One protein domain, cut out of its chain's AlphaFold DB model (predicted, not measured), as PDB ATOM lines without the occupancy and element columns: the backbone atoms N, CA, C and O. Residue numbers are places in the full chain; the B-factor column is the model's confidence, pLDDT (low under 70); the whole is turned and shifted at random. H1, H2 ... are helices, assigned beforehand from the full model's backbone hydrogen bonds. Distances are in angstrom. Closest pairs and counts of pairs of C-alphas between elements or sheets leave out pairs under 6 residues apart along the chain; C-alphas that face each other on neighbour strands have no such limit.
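AT A GLANCE: This is residues 152 to 209 of the 325 residues of an uncharacterized protein of Ancylostoma ceylanicum (UniProt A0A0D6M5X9). What is the shape? A long helical hairpin, H2 and H3 side by side, makes a rod, and the short H1 packs over one side. What is printed? The printed part has 58 residues, 46 of them in the helices H1, H2 and H3, in that order along the chain, with no named strand; the class is all helix, and the whole is compact, with a radius of gyration of the C-alphas of 11.0 A and spans of 34 by 16 by 14 A.

IN THESE COORDINATES: Where is H1? Residues 152 to 159 begin at C-alpha (44.787, -17.391, -16.639). And the others? H2, residues 168 to 187, measures 28.2 A between end C-alphas; H3, residues 192 to 209, measures 25.7 A, ending at C-alpha (33.287, 2.124, -2.135).

HOW THE PARTS SIT: What does H1 touch? It touches H3 at residues 194 to 201 alone; closest C-alphas Leu 158 and Ala 198 are 6.6 A apart. How do H2 and H3 pair? This hairpin runs opposite ways at a shallow tilt of 18 degrees; closest C-alphas Ala 178 and Arg 202 are 4.9 A apart. Are the backbones complete? Every O i to N i+4 pair in H1, H2 and H3 is within hydrogen-bond range.

THE WHOLE: How large? The farthest C-alphas, Gly 166 and Asn 189, are 34.5 A apart. Any cut or low confidence? The printed part has no cut, and no printed residue is under 70.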
ATOM      1  N   GLY A 152      44.076 -18.429 -15.890       83.94
ATOM      2  CA  GLY A 152      44.787 -17.391 -16.639       83.94
ATOM      3  C   GLY A 152      43.900 -16.195 -16.996       83.94
ATOM      4  O   GLY A 152      44.325 -15.054 -16.829       83.94
ATOM      5  N   ASP A 153      42.656 -16.444 -17.416       86.31
ATOM      6  CA  ASP A 153      41.701 -15.375 -17.740       86.31
ATOM      7  C   ASP A 153      41.314 -14.577 -16.491       86.31
ATOM      8  O   ASP A 153      41.211 -13.350 -16.542       86.31
ATOM      9  N   LEU A 154      41.130 -15.264 -15.357       87.75
ATOM     10  CA  LEU A 154      40.813 -14.608 -14.091       87.75
ATOM     11  C   LEU A 154      41.992 -13.773 -13.582       87.75
ATOM     12  O   LEU A 154      41.796 -12.647 -13.135       87.75
ATOM     13  N   ASN A 155      43.221 -14.278 -13.690       87.50
ATOM     14  CA  ASN A 155      44.402 -13.512 -13.295       87.50
ATOM     15  C   ASN A 155      44.613 -12.268 -14.163       87.50
ATOM     16  O   ASN A 155      44.906 -11.206 -13.615       87.50
ATOM     17  N   ALA A 156      44.399 -12.371 -15.477       89.12
ATOM     18  CA  ALA A 156      44.440 -11.214 -16.371       89.12
ATOM     19  C   ALA A 156      43.359 -10.178 -16.015       89.12
ATOM     20  O   ALA A 156      43.606  -8.975 -16.064       89.12
ATOM     21  N   GLU A 157      42.172 -10.631 -15.604       89.69
ATOM     22  CA  GLU A 157      41.109  -9.754 -15.111       89.69
ATOM     23  C   GLU A 157      41.480  -9.053 -13.791       89.69
ATOM     24  O   GLU A 157      41.275  -7.847 -13.667       89.69
ATOM     25  N   LEU A 158      42.066  -9.772 -12.827       89.31
ATOM     26  CA  LEU A 158      42.503  -9.219 -11.533       89.31
ATOM     27  C   LEU A 158      43.668  -8.220 -11.659       89.31
ATOM     28  O   LEU A 158      43.850  -7.366 -10.784       89.31
ATOM     29  N   GLU A 159      44.461  -8.333 -12.723       88.50
ATOM     30  CA  GLU A 159      45.542  -7.403 -13.086       88.50
ATOM     31  C   GLU A 159      45.079  -6.231 -13.950       88.50
ATOM     32  O   GLU A 159      45.827  -5.268 -14.118       88.50
ATOM     33  N   GLY A 160      43.859  -6.306 -14.480       86.88
ATOM     34  CA  GLY A 160      43.258  -5.243 -15.267       86.88
ATOM     35  C   GLY A 160      43.037  -3.958 -14.471       86.88
ATOM     36  O   GLY A 160      43.267  -3.873 -13.265       86.88
ATOM     37  N   GLU A 161      42.571  -2.931 -15.172       86.81
ATOM     38  CA  GLU A 161      42.249  -1.646 -14.564       86.81
ATOM     39  C   GLU A 161      40.948  -1.748 -13.749       86.81
ATOM     40  O   GLU A 161      39.939  -2.275 -14.227       86.81
ATOM     41  N   TRP A 162      40.990  -1.245 -12.513       90.12
ATOM     42  CA  TRP A 162      39.861  -1.207 -11.582       90.12
ATOM     43  C   TRP A 162      39.486   0.237 -11.287       90.12
ATOM     44  O   TRP A 162      40.348   1.118 -11.254       90.12
ATOM     45  N   CYS A 163      38.205   0.484 -11.017       88.81
ATOM     46  CA  CYS A 163      37.761   1.822 -10.666       88.81
ATOM     47  C   CYS A 163      38.429   2.334  -9.381       88.81
ATOM     48  O   CYS A 163      38.734   1.603  -8.432       88.81
ATOM     49  N   THR A 164      38.625   3.645  -9.369       90.56
ATOM     50  CA  THR A 164      39.126   4.406  -8.227       90.56
ATOM     51  C   THR A 164      37.968   5.031  -7.438       90.56
ATOM     52  O   THR A 164      36.797   4.877  -7.791       90.56
ATOM     53  N   VAL A 165      38.286   5.735  -6.353       91.06
ATOM     54  CA  VAL A 165      37.307   6.437  -5.509       91.06
ATOM     55  C   VAL A 165      36.573   7.554  -6.261       91.06
ATOM     56  O   VAL A 165      37.118   8.148  -7.187       91.06
ATOM     57  N   GLY A 166      35.357   7.893  -5.819       88.81
ATOM     58  CA  GLY A 166      34.614   9.085  -6.263       88.81
ATOM     59  C   GLY A 166      33.298   8.823  -7.002       88.81
ATOM     60  O   GLY A 166      32.378   9.627  -6.869       88.81
ATOM     61  N   ASP A 167      33.165   7.696  -7.705       90.69
ATOM     62  CA  ASP A 167      31.904   7.277  -8.340       90.69
ATOM     63  C   ASP A 167      31.369   6.003  -7.675       90.69
ATOM     64  O   ASP A 167      31.878   4.903  -7.885       90.69
ATOM     65  N   VAL A 168      30.321   6.160  -6.862       92.06
ATOM     66  CA  VAL A 168      29.697   5.049  -6.127       92.06
ATOM     67  C   VAL A 168      29.081   4.024  -7.075       92.06
ATOM     68  O   VAL A 168      29.224   2.834  -6.830       92.06
ATOM     69  N   ALA A 169      28.452   4.454  -8.172       91.38
ATOM     70  CA  ALA A 169      27.774   3.538  -9.089       91.38
ATOM     71  C   ALA A 169      28.775   2.707  -9.905       91.38
ATOM     72  O   ALA A 169      28.513   1.544 -10.220       91.38
ATOM     73  N   ALA A 170      29.927   3.291 -10.247       92.31
ATOM     74  CA  ALA A 170      31.034   2.544 -10.834       92.31
ATOM     75  C   ALA A 170      31.635   1.553  -9.821       92.31
ATOM     76  O   ALA A 170      31.823   0.383 -10.144       92.31
ATOM     77  N   LEU A 171      31.858   1.989  -8.577       93.38
ATOM     78  CA  LEU A 171      32.392   1.137  -7.512       93.38
ATOM     79  C   LEU A 171      31.444  -0.002  -7.113       93.38
ATOM     80  O   LEU A 171      31.921  -1.090  -6.819       93.38
ATOM     81  N   ASP A 172      30.125   0.206  -7.140       93.31
ATOM     82  CA  ASP A 172      29.128  -0.853  -6.932       93.31
ATOM     83  C   ASP A 172      29.317  -1.987  -7.952       93.31
ATOM     84  O   ASP A 172      29.398  -3.158  -7.579       93.31
ATOM     85  N   LYS A 173      29.475  -1.635  -9.234       93.75
ATOM     86  CA  LYS A 173      29.707  -2.610 -10.311       93.75
ATOM     87  C   LYS A 173      31.038  -3.339 -10.157       93.75
ATOM     88  O   LYS A 173      31.096  -4.543 -10.398       93.75
ATOM     89  N   GLU A 174      32.097  -2.641  -9.748       92.81
ATOM     90  CA  GLU A 174      33.403  -3.270  -9.523       92.81
ATOM     91  C   GLU A 174      33.421  -4.153  -8.267       92.81
ATOM     92  O   GLU A 174      34.071  -5.195  -8.273       92.81
ATOM     93  N   VAL A 175      32.670  -3.816  -7.213       94.44
ATOM     94  CA  VAL A 175      32.490  -4.713  -6.060       94.44
ATOM     95  C   VAL A 175      31.767  -5.989  -6.486       94.44
ATOM     96  O   VAL A 175      32.262  -7.075  -6.197       94.44
ATOM     97  N   GLU A 176      30.674  -5.889  -7.251       93.25
ATOM     98  CA  GLU A 176      29.990  -7.072  -7.793       93.25
ATOM     99  C   GLU A 176      30.903  -7.912  -8.695       93.25
ATOM    100  O   GLU A 176      30.853  -9.144  -8.683       93.25
ATOM    101  N   ARG A 177      31.744  -7.256  -9.502       92.75
ATOM    102  CA  ARG A 177      32.742  -7.927 -10.341       92.75
ATOM    103  C   ARG A 177      33.779  -8.663  -9.490       92.75
ATOM    104  O   ARG A 177      34.105  -9.806  -9.804       92.75
ATOM    105  N   ALA A 178      34.266  -8.046  -8.416       93.06
ATOM    106  CA  ALA A 178      35.223  -8.656  -7.499       93.06
ATOM    107  C   ALA A 178      34.606  -9.810  -6.688       93.06
ATOM    108  O   ALA A 178      35.256 -10.840  -6.507       93.06
ATOM    109  N   ASP A 179      33.346  -9.688  -6.260       92.44
ATOM    110  CA  ASP A 179      32.589 -10.772  -5.621       92.44
ATOM    111  C   ASP A 179      32.499 -11.990  -6.553       92.44
ATOM    112  O   ASP A 179      32.874 -13.101  -6.167       92.44
ATOM    113  N   LYS A 180      32.113 -11.773  -7.819       91.69
ATOM    114  CA  LYS A 180      32.073 -12.830  -8.845       91.69
ATOM    115  C   LYS A 180      33.449 -13.452  -9.084       91.69
ATOM    116  O   LYS A 180      33.544 -14.664  -9.248       91.69
ATOM    117  N   ALA A 181      34.518 -12.654  -9.095       91.38
ATOM    118  CA  ALA A 181      35.880 -13.161  -9.255       91.38
ATOM    119  C   ALA A 181      36.292 -14.091  -8.098       91.38
ATOM    120  O   ALA A 181      36.857 -15.157  -8.345       91.38
ATOM    121  N   VAL A 182      35.958 -13.738  -6.852       92.12
ATOM    122  CA  VAL A 182      36.208 -14.584  -5.671       92.12
ATOM    123  C   VAL A 182      35.394 -15.880  -5.727       92.12
ATOM    124  O   VAL A 182      35.930 -16.954  -5.447       92.12
ATOM    125  N   GLU A 183      34.120 -15.810  -6.115       90.44
ATOM    126  CA  GLU A 183      33.275 -16.999  -6.280       90.44
ATOM    127  C   GLU A 183      33.817 -17.947  -7.353       90.44
ATOM    128  O   GLU A 183      33.906 -19.155  -7.120       90.44
ATOM    129  N   VAL A 184      34.241 -17.415  -8.503       88.69
ATOM    130  CA  VAL A 184      34.865 -18.195  -9.582       88.69
ATOM    131  C   VAL A 184      36.178 -18.827  -9.115       88.69
ATOM    132  O   VAL A 184      36.391 -20.012  -9.367       88.69
ATOM    133  N   ALA A 185      37.030 -18.098  -8.387       88.19
ATOM    134  CA  ALA A 185      38.287 -18.641  -7.872       88.19
ATOM    135  C   ALA A 185      38.062 -19.804  -6.890       88.19
ATOM    136  O   ALA A 185      38.701 -20.853  -7.001       88.19
ATOM    137  N   ARG A 186      37.114 -19.643  -5.953       87.94
ATOM    138  CA  ARG A 186      36.792 -20.652  -4.929       87.94
ATOM    139  C   ARG A 186      36.085 -21.877  -5.511       87.94
ATOM    140  O   ARG A 186      36.410 -23.000  -5.140       87.94
ATOM    141  N   SER A 187      35.122 -21.673  -6.410       85.00
ATOM    142  CA  SER A 187      34.359 -22.763  -7.040       85.00
ATOM    143  C   SER A 187      35.147 -23.495  -8.130       85.00
ATOM    144  O   SER A 187      34.939 -24.690  -8.340       85.00
ATOM    145  N   GLY A 188      36.081 -22.806  -8.792       79.56
ATOM    146  CA  GLY A 188      36.925 -23.341  -9.861       79.56
ATOM    147  C   GLY A 188      38.122 -24.156  -9.377       79.56
ATOM    148  O   GLY A 188      38.896 -24.624 -10.209       79.56
ATOM    149  N   ASN A 189      38.277 -24.338  -8.060       79.50
ATOM    150  CA  ASN A 189      39.388 -25.072  -7.446       79.50
ATOM    151  C   ASN A 189      40.769 -24.524  -7.880       79.50
ATOM    152  O   ASN A 189      41.705 -25.289  -8.120       79.50
ATOM    153  N   MET A 190      40.864 -23.196  -8.036       86.62
ATOM    154  CA  MET A 190      42.073 -22.495  -8.483       86.62
ATOM    155  C   MET A 190      43.155 -22.481  -7.394       86.62
ATOM    156  O   MET A 190      42.916 -22.889  -6.253       86.62
ATOM    157  N   SER A 191      44.363 -22.015  -7.728       87.38
ATOM    158  CA  SER A 191      45.444 -21.930  -6.745       87.38
ATOM    159  C   SER A 191      45.104 -20.986  -5.585       87.38
ATOM    160  O   SER A 191      44.368 -20.006  -5.733       87.38
ATOM    161  N   SER A 192      45.685 -21.263  -4.414       88.69
ATOM    162  CA  SER A 192      45.531 -20.416  -3.222       88.69
ATOM    163  C   SER A 192      45.974 -18.972  -3.474       88.69
ATOM    164  O   SER A 192      45.391 -18.056  -2.905       88.69
ATOM    165  N   GLU A 193      46.973 -18.771  -4.335       89.56
ATOM    166  CA  GLU A 193      47.472 -17.449  -4.717       89.56
ATOM    167  C   GLU A 193      46.424 -16.665  -5.520       89.56
ATOM    168  O   GLU A 193      46.146 -15.506  -5.211       89.56
ATOM    169  N   THR A 194      45.767 -17.303  -6.496       88.06
ATOM    170  CA  THR A 194      44.690 -16.669  -7.273       88.06
ATOM    171  C   THR A 194      43.489 -16.316  -6.387       88.06
ATOM    172  O   THR A 194      42.901 -15.244  -6.541       88.06
ATOM    173  N   VAL A 195      43.140 -17.178  -5.423       90.69
ATOM    174  CA  VAL A 195      42.064 -16.902  -4.454       90.69
ATOM    175  C   VAL A 195      42.419 -15.709  -3.561       90.69
ATOM    176  O   VAL A 195      41.613 -14.790  -3.430       90.69
ATOM    177  N   GLU A 196      43.627 -15.673  -2.996       92.50
ATOM    178  CA  GLU A 196      44.089 -14.571  -2.140       92.50
ATOM    179  C   GLU A 196      44.140 -13.239  -2.902       92.50
ATOM    180  O   GLU A 196      43.712 -12.200  -2.392       92.50
ATOM    181  N   LYS A 197      44.588 -13.264  -4.161       92.94
ATOM    182  CA  LYS A 197      44.595 -12.087  -5.034       92.94
ATOM    183  C   LYS A 197      43.178 -11.580  -5.306       92.94
ATOM    184  O   LYS A 197      42.941 -10.376  -5.212       92.94
ATOM    185  N   ALA A 198      42.232 -12.474  -5.594       92.38
ATOM    186  CA  ALA A 198      40.828 -12.111  -5.785       92.38
ATOM    187  C   ALA A 198      40.216 -11.498  -4.513       92.38
ATOM    188  O   ALA A 198      39.533 -10.474  -4.580       92.38
ATOM    189  N   GLU A 199      40.504 -12.073  -3.345       92.75
ATOM    190  CA  GLU A 199      40.036 -11.555  -2.055       92.75
ATOM    191  C   GLU A 199      40.650 -10.197  -1.712       92.75
ATOM    192  O   GLU A 199      39.946  -9.308  -1.228       92.75
ATOM    193  N   THR A 200      41.931 -10.004  -2.026       94.00
ATOM    194  CA  THR A 200      42.620  -8.720  -1.860       94.00
ATOM    195  C   THR A 200      41.965  -7.647  -2.726       94.00
ATOM    196  O   THR A 200      41.600  -6.586  -2.220       94.00
ATOM    197  N   ARG A 201      41.712  -7.939  -4.010       92.88
ATOM    198  CA  ARG A 201      41.015  -7.008  -4.914       92.88
ATOM    199  C   ARG A 201      39.613  -6.665  -4.437       92.88
ATOM    200  O   ARG A 201      39.222  -5.500  -4.447       92.88
ATOM    201  N   ARG A 202      38.869  -7.660  -3.961       94.75
ATOM    202  CA  ARG A 202      37.554  -7.448  -3.355       94.75
ATOM    203  C   ARG A 202      37.637  -6.515  -2.147       94.75
ATOM    204  O   ARG A 202      36.841  -5.583  -2.051       94.75
ATOM    205  N   ALA A 203      38.592  -6.735  -1.246       94.38
ATOM    206  CA  ALA A 203      38.784  -5.883  -0.077       94.38
ATOM    207  C   ALA A 203      39.112  -4.431  -0.470       94.38
ATOM    208  O   ALA A 203      38.520  -3.503   0.084       94.38
ATOM    209  N   GLU A 204      39.983  -4.232  -1.464       93.81
ATOM    210  CA  GLU A 204      40.302  -2.909  -2.015       93.81
ATOM    211  C   GLU A 204      39.052  -2.204  -2.567       93.81
ATOM    212  O   GLU A 204      38.793  -1.052  -2.213       93.81
ATOM    213  N   MET A 205      38.243  -2.884  -3.395       94.69
ATOM    214  CA  MET A 205      37.030  -2.287  -3.979       94.69
ATOM    215  C   MET A 205      35.995  -1.929  -2.911       94.69
ATOM    216  O   MET A 205      35.397  -0.851  -2.958       94.69
ATOM    217  N   VAL A 206      35.805  -2.802  -1.919       94.94
ATOM    218  CA  VAL A 206      34.868  -2.566  -0.815       94.94
ATOM    219  C   VAL A 206      35.292  -1.359   0.022       94.94
ATOM    220  O   VAL A 206      34.439  -0.533   0.356       94.94
ATOM    221  N   GLU A 207      36.584  -1.201   0.330       95.31
ATOM    222  CA  GLU A 207      37.059  -0.032   1.085       95.31
ATOM    223  C   GLU A 207      36.953   1.262   0.264       95.31
ATOM    224  O   GLU A 207      36.474   2.271   0.786       95.31
ATOM    225  N   ARG A 208      37.294   1.239  -1.035       94.94
ATOM    226  CA  ARG A 208      37.115   2.401  -1.932       94.94
ATOM    227  C   ARG A 208      35.656   2.838  -2.000       94.94
ATOM    228  O   ARG A 208      35.361   4.030  -1.869       94.94
ATOM    229  N   ARG A 209      34.735   1.881  -2.157       96.50
ATOM    230  CA  ARG A 209      33.287   2.124  -2.135       96.50
ATOM    231  C   ARG A 209      32.857   2.732  -0.806       96.50
ATOM    232  O   ARG A 209      32.220   3.781  -0.787       96.50
TER     233      ARG A 209